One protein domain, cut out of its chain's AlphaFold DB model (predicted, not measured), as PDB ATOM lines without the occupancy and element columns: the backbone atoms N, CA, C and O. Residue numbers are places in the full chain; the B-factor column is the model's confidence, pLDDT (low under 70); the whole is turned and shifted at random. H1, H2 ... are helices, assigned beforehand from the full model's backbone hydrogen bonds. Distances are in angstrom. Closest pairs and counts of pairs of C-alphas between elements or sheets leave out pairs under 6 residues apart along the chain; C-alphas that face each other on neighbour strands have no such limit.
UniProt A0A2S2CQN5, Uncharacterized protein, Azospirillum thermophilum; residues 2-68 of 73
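Overview. This is residues 2 to 68 of the 73 residues of an uncharacterized protein of Azospirillum thermophilum (UniProt A0A2S2CQN5). Two helices stand well separated at opposite sides of a loose model: the longer H1 along one side and the shorter H2 on the other, with the drawn-out stretch of residues 2 to 11 running between them. After H1 the chain folds back beside it through residues 36 to 43 and then crosses over to H2; residues 54 to 68, of which 54 to 61 belong to H2, stick out. The printed part has 67 residues with two named helices, H1 then H2, and no named strand; the class is all helix, though 28 of the 67 residues, under half, are in named elements. The whole is loose, with a radius of gyration of the C-alphas of 15.1 A, and spans 39 by 36 by 23 A.

Along the chain. Find C-alpha 16 at (308.435, 292.637, 159.934); from there H1, residues 16 to 31, runs 23.1 A to C-alpha 31 at (285.603, 290.397, 157.567). H2, residues 50 to 61, is 15.8 A long and ends at C-alpha 61 at (292.467, 316.829, 147.180).

Arrangement. Start from H1 and compare it with H2: the two are apart, with no C-alpha of the one within 8 A of the other. Look along both backbones and you will find every O i to N i+4 pair within hydrogen-bond range in H1 and H2.

Size, cuts and confidence. Go to Gln 32 and Pro 68 for the two C-alphas farthest apart, 40.8 A. The printed part has no cut, and the link from H1 to H2, 18 residues, is long. In the B-factor column the mean pLDDT of the printed part is 74.6; residues 43 to 60 and 62 to 68 are under 70.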
ATOM      1  N   LYS A   2     276.706 300.167 147.006       78.31
ATOM      2  CA  LYS A   2     278.051 299.658 147.346       78.31
ATOM      3  C   LYS A   2     278.987 300.846 147.568       78.31
ATOM      4  O   LYS A   2     278.888 301.825 146.835       78.31
ATOM      5  N   CYS A   3     279.846 300.763 148.578       84.12
ATOM      6  CA  CYS A   3     280.849 301.773 148.899       84.12
ATOM      7  C   CYS A   3     282.216 301.090 148.943       84.12
ATOM      8  O   CYS A   3     282.370 300.069 149.615       84.12
ATOM      9  N   GLU A   4     283.179 301.632 148.205       83.75
ATOM     10  CA  GLU A   4     284.563 301.166 148.227       83.75
ATOM     11  C   GLU A   4     285.371 302.069 149.157       83.75
ATOM     12  O   GLU A   4     285.460 303.279 148.947       83.75
ATOM     13  N   LEU A   5     285.950 301.476 150.201       82.31
ATOM     14  CA  LEU A   5     286.774 302.175 151.180       82.31
ATOM     15  C   LEU A   5     288.233 301.745 151.009       82.31
ATOM     16  O   LEU A   5     288.550 300.563 151.109       82.31
ATOM     17  N   THR A   6     289.125 302.712 150.789       84.25
ATOM     18  CA  THR A   6     290.577 302.481 150.761       84.25
ATOM     19  C   THR A   6     291.214 303.120 151.989       84.25
ATOM     20  O   THR A   6     291.114 304.331 152.178       84.25
ATOM     21  N   VAL A   7     291.887 302.314 152.812       80.94
ATOM     22  CA  VAL A   7     292.586 302.767 154.023       80.94
ATOM     23  C   VAL A   7     294.085 302.566 153.832       80.94
ATOM     24  O   VAL A   7     294.523 301.514 153.373       80.94
ATOM     25  N   SER A   8     294.880 303.580 154.167       80.62
ATOM     26  CA  SER A   8     296.345 303.500 154.175       80.62
ATOM     27  C   SER A   8     296.840 303.614 155.608       80.62
ATOM     28  O   SER A   8     296.556 304.607 156.274       80.62
ATOM     29  N   VAL A   9     297.578 302.607 156.069       79.75
ATOM     30  CA  VAL A   9     298.136 302.551 157.423       79.75
ATOM     31  C   VAL A   9     299.653 302.504 157.303       79.75
ATOM     32  O   VAL A   9     300.193 301.600 156.670       79.75
ATOM     33  N   ALA A  10     300.331 303.497 157.875       81.25
ATOM     34  CA  ALA A  10     301.781 303.495 158.020       81.25
ATOM     35  C   ALA A  10     302.119 303.007 159.429       81.25
ATOM     36  O   ALA A  10     301.544 303.495 160.402       81.25
ATOM     37  N   LEU A  11     303.023 302.039 159.523       77.12
ATOM     38  CA  LEU A  11     303.467 301.462 160.784       77.12
ATOM     39  C   LEU A  11     304.958 301.710 160.917       77.12
ATOM     40  O   LEU A  11     305.710 301.451 159.978       77.12
ATOM     41  N   ASP A  12     305.357 302.193 162.084       80.62
ATOM     42  CA  ASP A  12     306.751 302.196 162.497       80.62
ATOM     43  C   ASP A  12     306.962 300.956 163.365       80.62
ATOM     44  O   ASP A  12     306.421 300.851 164.467       80.62
ATOM     45  N   VAL A  13     307.621 299.950 162.800       77.06
ATOM     46  CA  VAL A  13     307.733 298.607 163.374       77.06
ATOM     47  C   VAL A  13     309.163 298.127 163.220       77.06
ATOM     48  O   VAL A  13     309.734 298.169 162.132       77.06
ATOM     49  N   ALA A  14     309.731 297.658 164.330       77.31
ATOM     50  CA  ALA A  14     311.106 297.172 164.385       77.31
ATOM     51  C   ALA A  14     311.263 295.749 163.809       77.31
ATOM     52  O   ALA A  14     312.352 295.395 163.361       77.31
ATOM     53  N   ASP A  15     310.188 294.946 163.801       78.06
ATOM     54  CA  ASP A  15     310.145 293.585 163.251       78.06
ATOM     55  C   ASP A  15     309.030 293.465 162.196       78.06
ATOM     56  O   ASP A  15     307.875 293.835 162.414       78.06
ATOM     57  N   THR A  16     309.366 292.891 161.042       75.31
ATOM     58  CA  THR A  16     308.435 292.637 159.934       75.31
ATOM     59  C   THR A  16     307.345 291.623 160.290       75.31
ATOM     60  O   THR A  16     306.271 291.629 159.682       75.31
ATOM     61  N   LYS A  17     307.569 290.776 161.303       81.31
ATOM     62  CA  LYS A  17     306.552 289.850 161.827       81.31
ATOM     63  C   LYS A  17     305.389 290.576 162.493       81.31
ATOM     64  O   LYS A  17     304.256 290.097 162.409       81.31
ATOM     65  N   ASP A  18     305.640 291.721 163.118       80.00
ATOM     66  CA  ASP A  18     304.593 292.498 163.782       80.00
ATOM     67  C   ASP A  18     303.674 293.171 162.759       80.00
ATOM     68  O   ASP A  18     302.452 293.170 162.931       80.00
ATOM     69  N   THR A  19     304.228 293.612 161.625       83.19
ATOM     70  CA  THR A  19     303.451 294.068 160.462       83.19
ATOM     71  C   THR A  19     302.478 292.995 159.984       83.19
ATOM     72  O   THR A  19     301.287 293.261 159.824       83.19
ATOM     73  N   ALA A  20     302.965 291.764 159.788       83.81
ATOM     74  CA  ALA A  20     302.146 290.657 159.298       83.81
ATOM     75  C   ALA A  20     301.030 290.279 160.287       83.81
ATOM     76  O   ALA A  20     299.896 290.018 159.881       83.81
ATOM     77  N   ARG A  21     301.325 290.300 161.594       86.56
ATOM     78  CA  ARG A  21     300.335 290.055 162.655       86.56
ATOM     79  C   ARG A  21     299.244 291.119 162.681       86.56
ATOM     80  O   ARG A  21     298.069 290.770 162.824       86.56
ATOM     81  N   LEU A  22     299.611 292.394 162.537       86.75
ATOM     82  CA  LEU A  22     298.632 293.475 162.478       86.75
ATOM     83  C   LEU A  22     297.763 293.362 161.225       86.75
ATOM     84  O   LEU A  22     296.542 293.454 161.334       86.75
ATOM     85  N   GLU A  23     298.373 293.138 160.056       86.75
ATOM     86  CA  GLU A  23     297.638 292.993 158.797       86.75
ATOM     87  C   GLU A  23     296.602 291.868 158.895       86.75
ATOM     88  O   GLU A  23     295.439 292.061 158.535       86.75
ATOM     89  N   GLU A  24     296.995 290.714 159.433       88.62
ATOM     90  CA  GLU A  24     296.095 289.574 159.582       88.62
ATOM     91  C   GLU A  24     294.977 289.836 160.599       88.62
ATOM     92  O   GLU A  24     293.810 289.538 160.337       88.62
ATOM     93  N   SER A  25     295.297 290.471 161.729       91.00
ATOM     94  CA  SER A  25     294.299 290.838 162.742       91.00
ATOM     95  C   SER A  25     293.266 291.824 162.186       91.00
ATOM     96  O   SER A  25     292.062 291.625 162.352       91.00
ATOM     97  N   LEU A  26     293.723 292.853 161.461       89.94
ATOM     98  CA  LEU A  26     292.858 293.852 160.833       89.94
ATOM     99  C   LEU A  26     291.978 293.229 159.744       89.94
ATOM    100  O   LEU A  26     290.780 293.506 159.683       89.94
ATOM    101  N   ARG A  27     292.550 292.355 158.907       89.75
ATOM    102  CA  ARG A  27     291.815 291.624 157.866       89.75
ATOM    103  C   ARG A  27     290.682 290.797 158.473       89.75
ATOM    104  O   ARG A  27     289.561 290.829 157.965       89.75
ATOM    105  N   ASN A  28     290.967 290.077 159.555       92.81
ATOM    106  CA  ASN A  28     289.983 289.235 160.229       92.81
ATOM    107  C   ASN A  28     288.889 290.061 160.904       92.81
ATOM    108  O   ASN A  28     287.713 289.733 160.758       92.81
ATOM    109  N   TRP A  29     289.248 291.174 161.542       93.44
ATOM    110  CA  TRP A  29     288.269 292.093 162.114       93.44
ATOM    111  C   TRP A  29     287.354 292.715 161.045       93.44
ATOM    112  O   TRP A  29     286.138 292.749 161.230       93.44
ATOM    113  N   LEU A  30     287.902 293.139 159.896       92.25
ATOM    114  CA  LEU A  30     287.123 293.720 158.792       92.25
ATOM    115  C   LEU A  30     286.118 292.730 158.200       92.25
ATOM    116  O   LEU A  30     284.987 293.105 157.910       92.25
ATOM    117  N   ARG A  31     286.501 291.457 158.057       91.12
ATOM    118  CA  ARG A  31     285.603 290.397 157.567       91.12
ATOM    119  C   ARG A  31     284.411 290.137 158.486       91.12
ATOM    120  O   ARG A  31     283.400 289.627 158.020       91.12
ATOM    121  N   GLN A  32     284.531 290.468 159.768       93.75
ATOM    122  CA  GLN A  32     283.448 290.323 160.740       93.75
ATOM    123  C   GLN A  32     282.497 291.529 160.750       93.75
ATOM    124  O   GLN A  32     281.437 291.452 161.370       93.75
ATOM    125  N   GLN A  33     282.841 292.639 160.082       93.00
ATOM    126  CA  GLN A  33     282.003 293.835 160.104       93.00
ATOM    127  C   GLN A  33     280.757 293.666 159.220       93.00
ATOM    128  O   GLN A  33     280.869 293.259 158.056       93.00
ATOM    129  N   PRO A  34     279.562 294.027 159.723       91.00
ATOM    130  CA  PRO A  34     278.339 293.981 158.934       91.00
ATOM    131  C   PRO A  34     278.466 294.825 157.660       91.00
ATOM    132  O   PRO A  34     278.810 296.003 157.706       91.00
ATOM    133  N   GLY A  35     278.164 294.222 156.509       88.75
ATOM    134  CA  GLY A  35     278.171 294.913 155.216       88.75
ATOM    135  C   GLY A  35     279.509 294.899 154.470       88.75
ATOM    136  O   GLY A  35     279.539 295.299 153.303       88.75
ATOM    137  N   VAL A  36     280.590 294.386 155.067       88.94
ATOM    138  CA  VAL A  36     281.844 294.145 154.340       88.94
ATOM    139  C   VAL A  36     281.692 292.898 153.472       88.94
ATOM    140  O   VAL A  36     281.542 291.787 153.968       88.94
ATOM    141  N   GLN A  37     281.721 293.085 152.151       89.00
ATOM    142  CA  GLN A  37     281.569 291.989 151.184       89.00
ATOM    143  C   GLN A  37     282.909 291.398 150.734       89.00
ATOM    144  O   GLN A  37     282.977 290.228 150.370       89.00
ATOM    145  N   ALA A  38     283.971 292.204 150.732       84.94
ATOM    146  CA  ALA A  38     285.301 291.792 150.313       84.94
ATOM    147  C   ALA A  38     286.367 292.624 151.031       84.94
ATOM    148  O   ALA A  38     286.175 293.814 151.277       84.94
ATOM    149  N   VAL A  39     287.498 291.989 151.337       86.88
ATOM    150  CA  VAL A  39     288.685 292.640 151.900       86.88
ATOM    151  C   VAL A  39     289.881 292.221 151.063       86.88
ATOM    152  O   VAL A  39     290.198 291.033 150.980       86.88
ATOM    153  N   THR A  40     290.551 293.195 150.457       83.38
ATOM    154  CA  THR A  40     291.813 293.004 149.745       83.38
ATOM    155  C   THR A  40     292.914 293.719 150.512       83.38
ATOM    156  O   THR A  40     292.755 294.860 150.938       83.38
ATOM    157  N   THR A  41     294.038 293.038 150.713       78.38
ATOM    158  CA  THR A  41     295.264 293.683 151.182       78.38
ATOM    159  C   THR A  41     296.263 293.659 150.045       78.38
ATOM    160  O   THR A  41     296.311 292.717 149.250       78.38
ATOM    161  N   ARG A  42     297.035 294.733 149.923       71.44
ATOM    162  CA  ARG A  42     298.121 294.809 148.959       71.44
ATOM    163  C   ARG A  42     299.406 294.697 149.751       71.44
ATOM    164  O   ARG A  42     299.682 295.576 150.563       71.44
ATOM    165  N   ALA A  43     300.162 293.626 149.513       60.59
ATOM    166  CA  ALA A  43     301.501 293.507 150.062       60.59
ATOM    167  C   ALA A  43     302.284 294.766 149.683       60.59
ATOM    168  O   ALA A  43     302.244 295.201 148.525       60.59
ATOM    169  N   ALA A  44     302.964 295.361 150.661       55.72
ATOM    170  CA  ALA A  44     303.944 296.398 150.408       55.72
ATOM    171  C   ALA A  44     305.144 295.742 149.713       55.72
ATOM    172  O   ALA A  44     306.165 295.469 150.333       55.72
ATOM    173  N   THR A  45     305.007 295.419 148.425       47.09
ATOM    174  CA  THR A  45     306.163 295.147 147.579       47.09
ATOM    175  C   THR A  45     307.065 296.369 147.674       47.09
ATOM    176  O   THR A  45     306.583 297.498 147.544       47.09
ATOM    177  N   GLU A  46     308.338 296.130 147.996       44.59
ATOM    178  CA  GLU A  46     309.388 297.133 148.164       44.59
ATOM    179  C   GLU A  46     309.205 298.284 147.170       44.59
ATOM    180  O   GLU A  46     309.276 298.110 145.954       44.59
ATOM    181  N   GLY A  47     308.862 299.458 147.695       47.94
ATOM    182  CA  GLY A  47     308.347 300.554 146.884       47.94
ATOM    183  C   GLY A  47     306.833 300.697 146.987       47.94
ATOM    184  O   GLY A  47     306.139 300.742 145.969       47.94
ATOM    185  N   CYS A  48     306.328 300.892 148.215       48.22
ATOM    186  CA  CYS A  48     305.099 301.654 148.426       48.22
ATOM    187  C   CYS A  48     305.251 302.959 147.638       48.22
ATOM    188  O   CYS A  48     305.996 303.869 148.009       48.22
ATOM    189  N   ASN A  49     304.652 302.953 146.452       57.22
ATOM    190  CA  ASN A  49     305.025 303.806 145.348       57.22
ATOM    191  C   ASN A  49     304.534 305.202 145.713       57.22
ATOM    192  O   ASN A  49     303.362 305.531 145.527       57.22
ATOM    193  N   THR A  50     305.415 306.005 146.308       56.97
ATOM    194  CA  THR A  50     305.133 307.390 146.707       56.97
ATOM    195  C   THR A  50     304.493 308.170 145.559       56.97
ATOM    196  O   THR A  50     303.672 309.046 145.797       56.97
ATOM    197  N   SER A  51     304.789 307.797 144.316       57.12
ATOM    198  CA  SER A  51     304.161 308.270 143.082       57.12
ATOM    199  C   SER A  51     302.662 307.954 142.992       57.12
ATOM    200  O   SER A  51     301.878 308.847 142.686       57.12
ATOM    201  N   VAL A  52     302.242 306.723 143.308       62.97
ATOM    202  CA  VAL A  52     300.827 306.300 143.317       62.97
ATOM    203  C   VAL A  52     300.076 306.977 144.461       62.97
ATOM    204  O   VAL A  52     298.977 307.482 144.254       62.97
ATOM    205  N   TRP A  53     300.691 307.083 145.643       64.25
ATOM    206  CA  TRP A  53     300.108 307.828 146.763       64.25
ATOM    207  C   TRP A  53     299.977 309.327 146.454       64.25
ATOM    208  O   TRP A  53     298.917 309.910 146.679       64.25
ATOM    209  N   ARG A  54     301.009 309.962 145.878       66.19
ATOM    210  CA  ARG A  54     300.953 311.370 145.443       66.19
ATOM    211  C   ARG A  54     299.902 311.579 144.355       66.19
ATOM    212  O   ARG A  54     299.212 312.593 144.394       66.19
ATOM    213  N   ALA A  55     299.761 310.643 143.416       64.69
ATOM    214  CA  ALA A  55     298.748 310.703 142.367       64.69
ATOM    215  C   ALA A  55     297.331 310.604 142.950       64.69
ATOM    216  O   ALA A  55     296.511 311.480 142.685       64.69
ATOM    217  N   ALA A  56     297.077 309.624 143.823       66.00
ATOM    218  CA  ALA A  56     295.796 309.468 144.508       66.00
ATOM    219  C   ALA A  56     295.465 310.683 145.393       66.00
ATOM    220  O   ALA A  56     294.351 311.199 145.353       66.00
ATOM    221  N   ARG A  57     296.449 311.217 146.131       68.31
ATOM    222  CA  ARG A  57     296.291 312.432 146.948       68.31
ATOM    223  C   ARG A  57     295.998 313.664 146.090       68.31
ATOM    224  O   ARG A  57     295.119 314.444 146.435       68.31
ATOM    225  N   LYS A  58     296.699 313.842 144.969       67.12
ATOM    226  CA  LYS A  58     296.451 314.945 144.025       67.12
ATOM    227  C   LYS A  58     295.065 314.839 143.383       67.12
ATOM    228  O   LYS A  58     294.442 315.862 143.137       67.12
ATOM    229  N   GLN A  59     294.587 313.625 143.128       63.94
ATOM    230  CA  GLN A  59     293.265 313.378 142.559       63.94
ATOM    231  C   GLN A  59     292.139 313.608 143.579       63.94
ATOM    232  O   GLN A  59     291.123 314.194 143.227       63.94
ATOM    233  N   ALA A  60     292.335 313.199 144.837       62.91
ATOM    234  CA  ALA A  60     291.344 313.354 145.904       62.91
ATOM    235  C   ALA A  60     291.264 314.784 146.472       62.91
ATOM    236  O   ALA A  60     290.185 315.230 146.846       62.91
ATOM    237  N   PHE A  61     292.387 315.506 146.539       70.38
ATOM    238  CA  PHE A  61     292.467 316.829 147.180       70.38
ATOM    239  C   PHE A  61     292.772 317.981 146.206       70.38
ATOM    240  O   PHE A  61     292.877 319.128 146.636       70.38
ATOM    241  N   GLY A  62     292.911 317.693 144.907       60.91
ATOM    242  CA  GLY A  62     293.293 318.671 143.885       60.91
ATOM    243  C   GLY A  62     294.725 319.213 144.057       60.91
ATOM    244  O   GLY A  62     295.391 318.985 145.073       60.91
ATOM    245  N   PRO A  63     295.269 319.935 143.060       60.66
ATOM    246  CA  PRO A  63     296.463 320.737 143.259       60.66
ATOM    247  C   PRO A  63     296.077 322.024 144.004       60.66
ATOM    248  O   PRO A  63     295.208 322.757 143.550       60.66
ATOM    249  N   ALA A  64     296.791 322.311 145.093       56.56
ATOM    250  CA  ALA A  64     296.733 323.541 145.893       56.56
ATOM    251  C   ALA A  64     295.728 323.578 147.059       56.56
ATOM    252  O   ALA A  64     294.847 324.428 147.121       56.56
ATOM    253  N   LEU A  65     296.021 322.821 148.118       56.53
ATOM    254  CA  LEU A  65     296.023 323.488 149.420       56.53
ATOM    255  C   LEU A  65     297.326 324.289 149.492       56.53
ATOM    256  O   LEU A  65     298.407 323.709 149.619       56.53
ATOM    257  N   LYS A  66     297.236 325.618 149.323       55.97
ATOM    258  CA  LYS A  66     298.349 326.524 149.636       55.97
ATOM    259  C   LYS A  66     298.799 326.196 151.056       55.97
ATOM    260  O   LYS A  66     297.976 326.148 151.966       55.97
ATOM    261  N   HIS A  67     300.088 325.913 151.225       50.25
ATOM    262  CA  HIS A  67     300.655 325.623 152.532       50.25
ATOM    263  C   HIS A  67     300.310 326.792 153.478       50.25
ATOM    264  O   HIS A  67     300.646 327.930 153.142       50.25
ATOM    265  N   PRO A  68     299.633 326.555 154.620       56.94
ATOM    266  CA  PRO A  68     299.116 327.623 155.484       56.94
ATOM    267  C   PRO A  68     300.220 328.488 156.110       56.94
ATOM    268  O   PRO A  68     299.934 329.549 156.650       56.94
TER     269      PRO A  68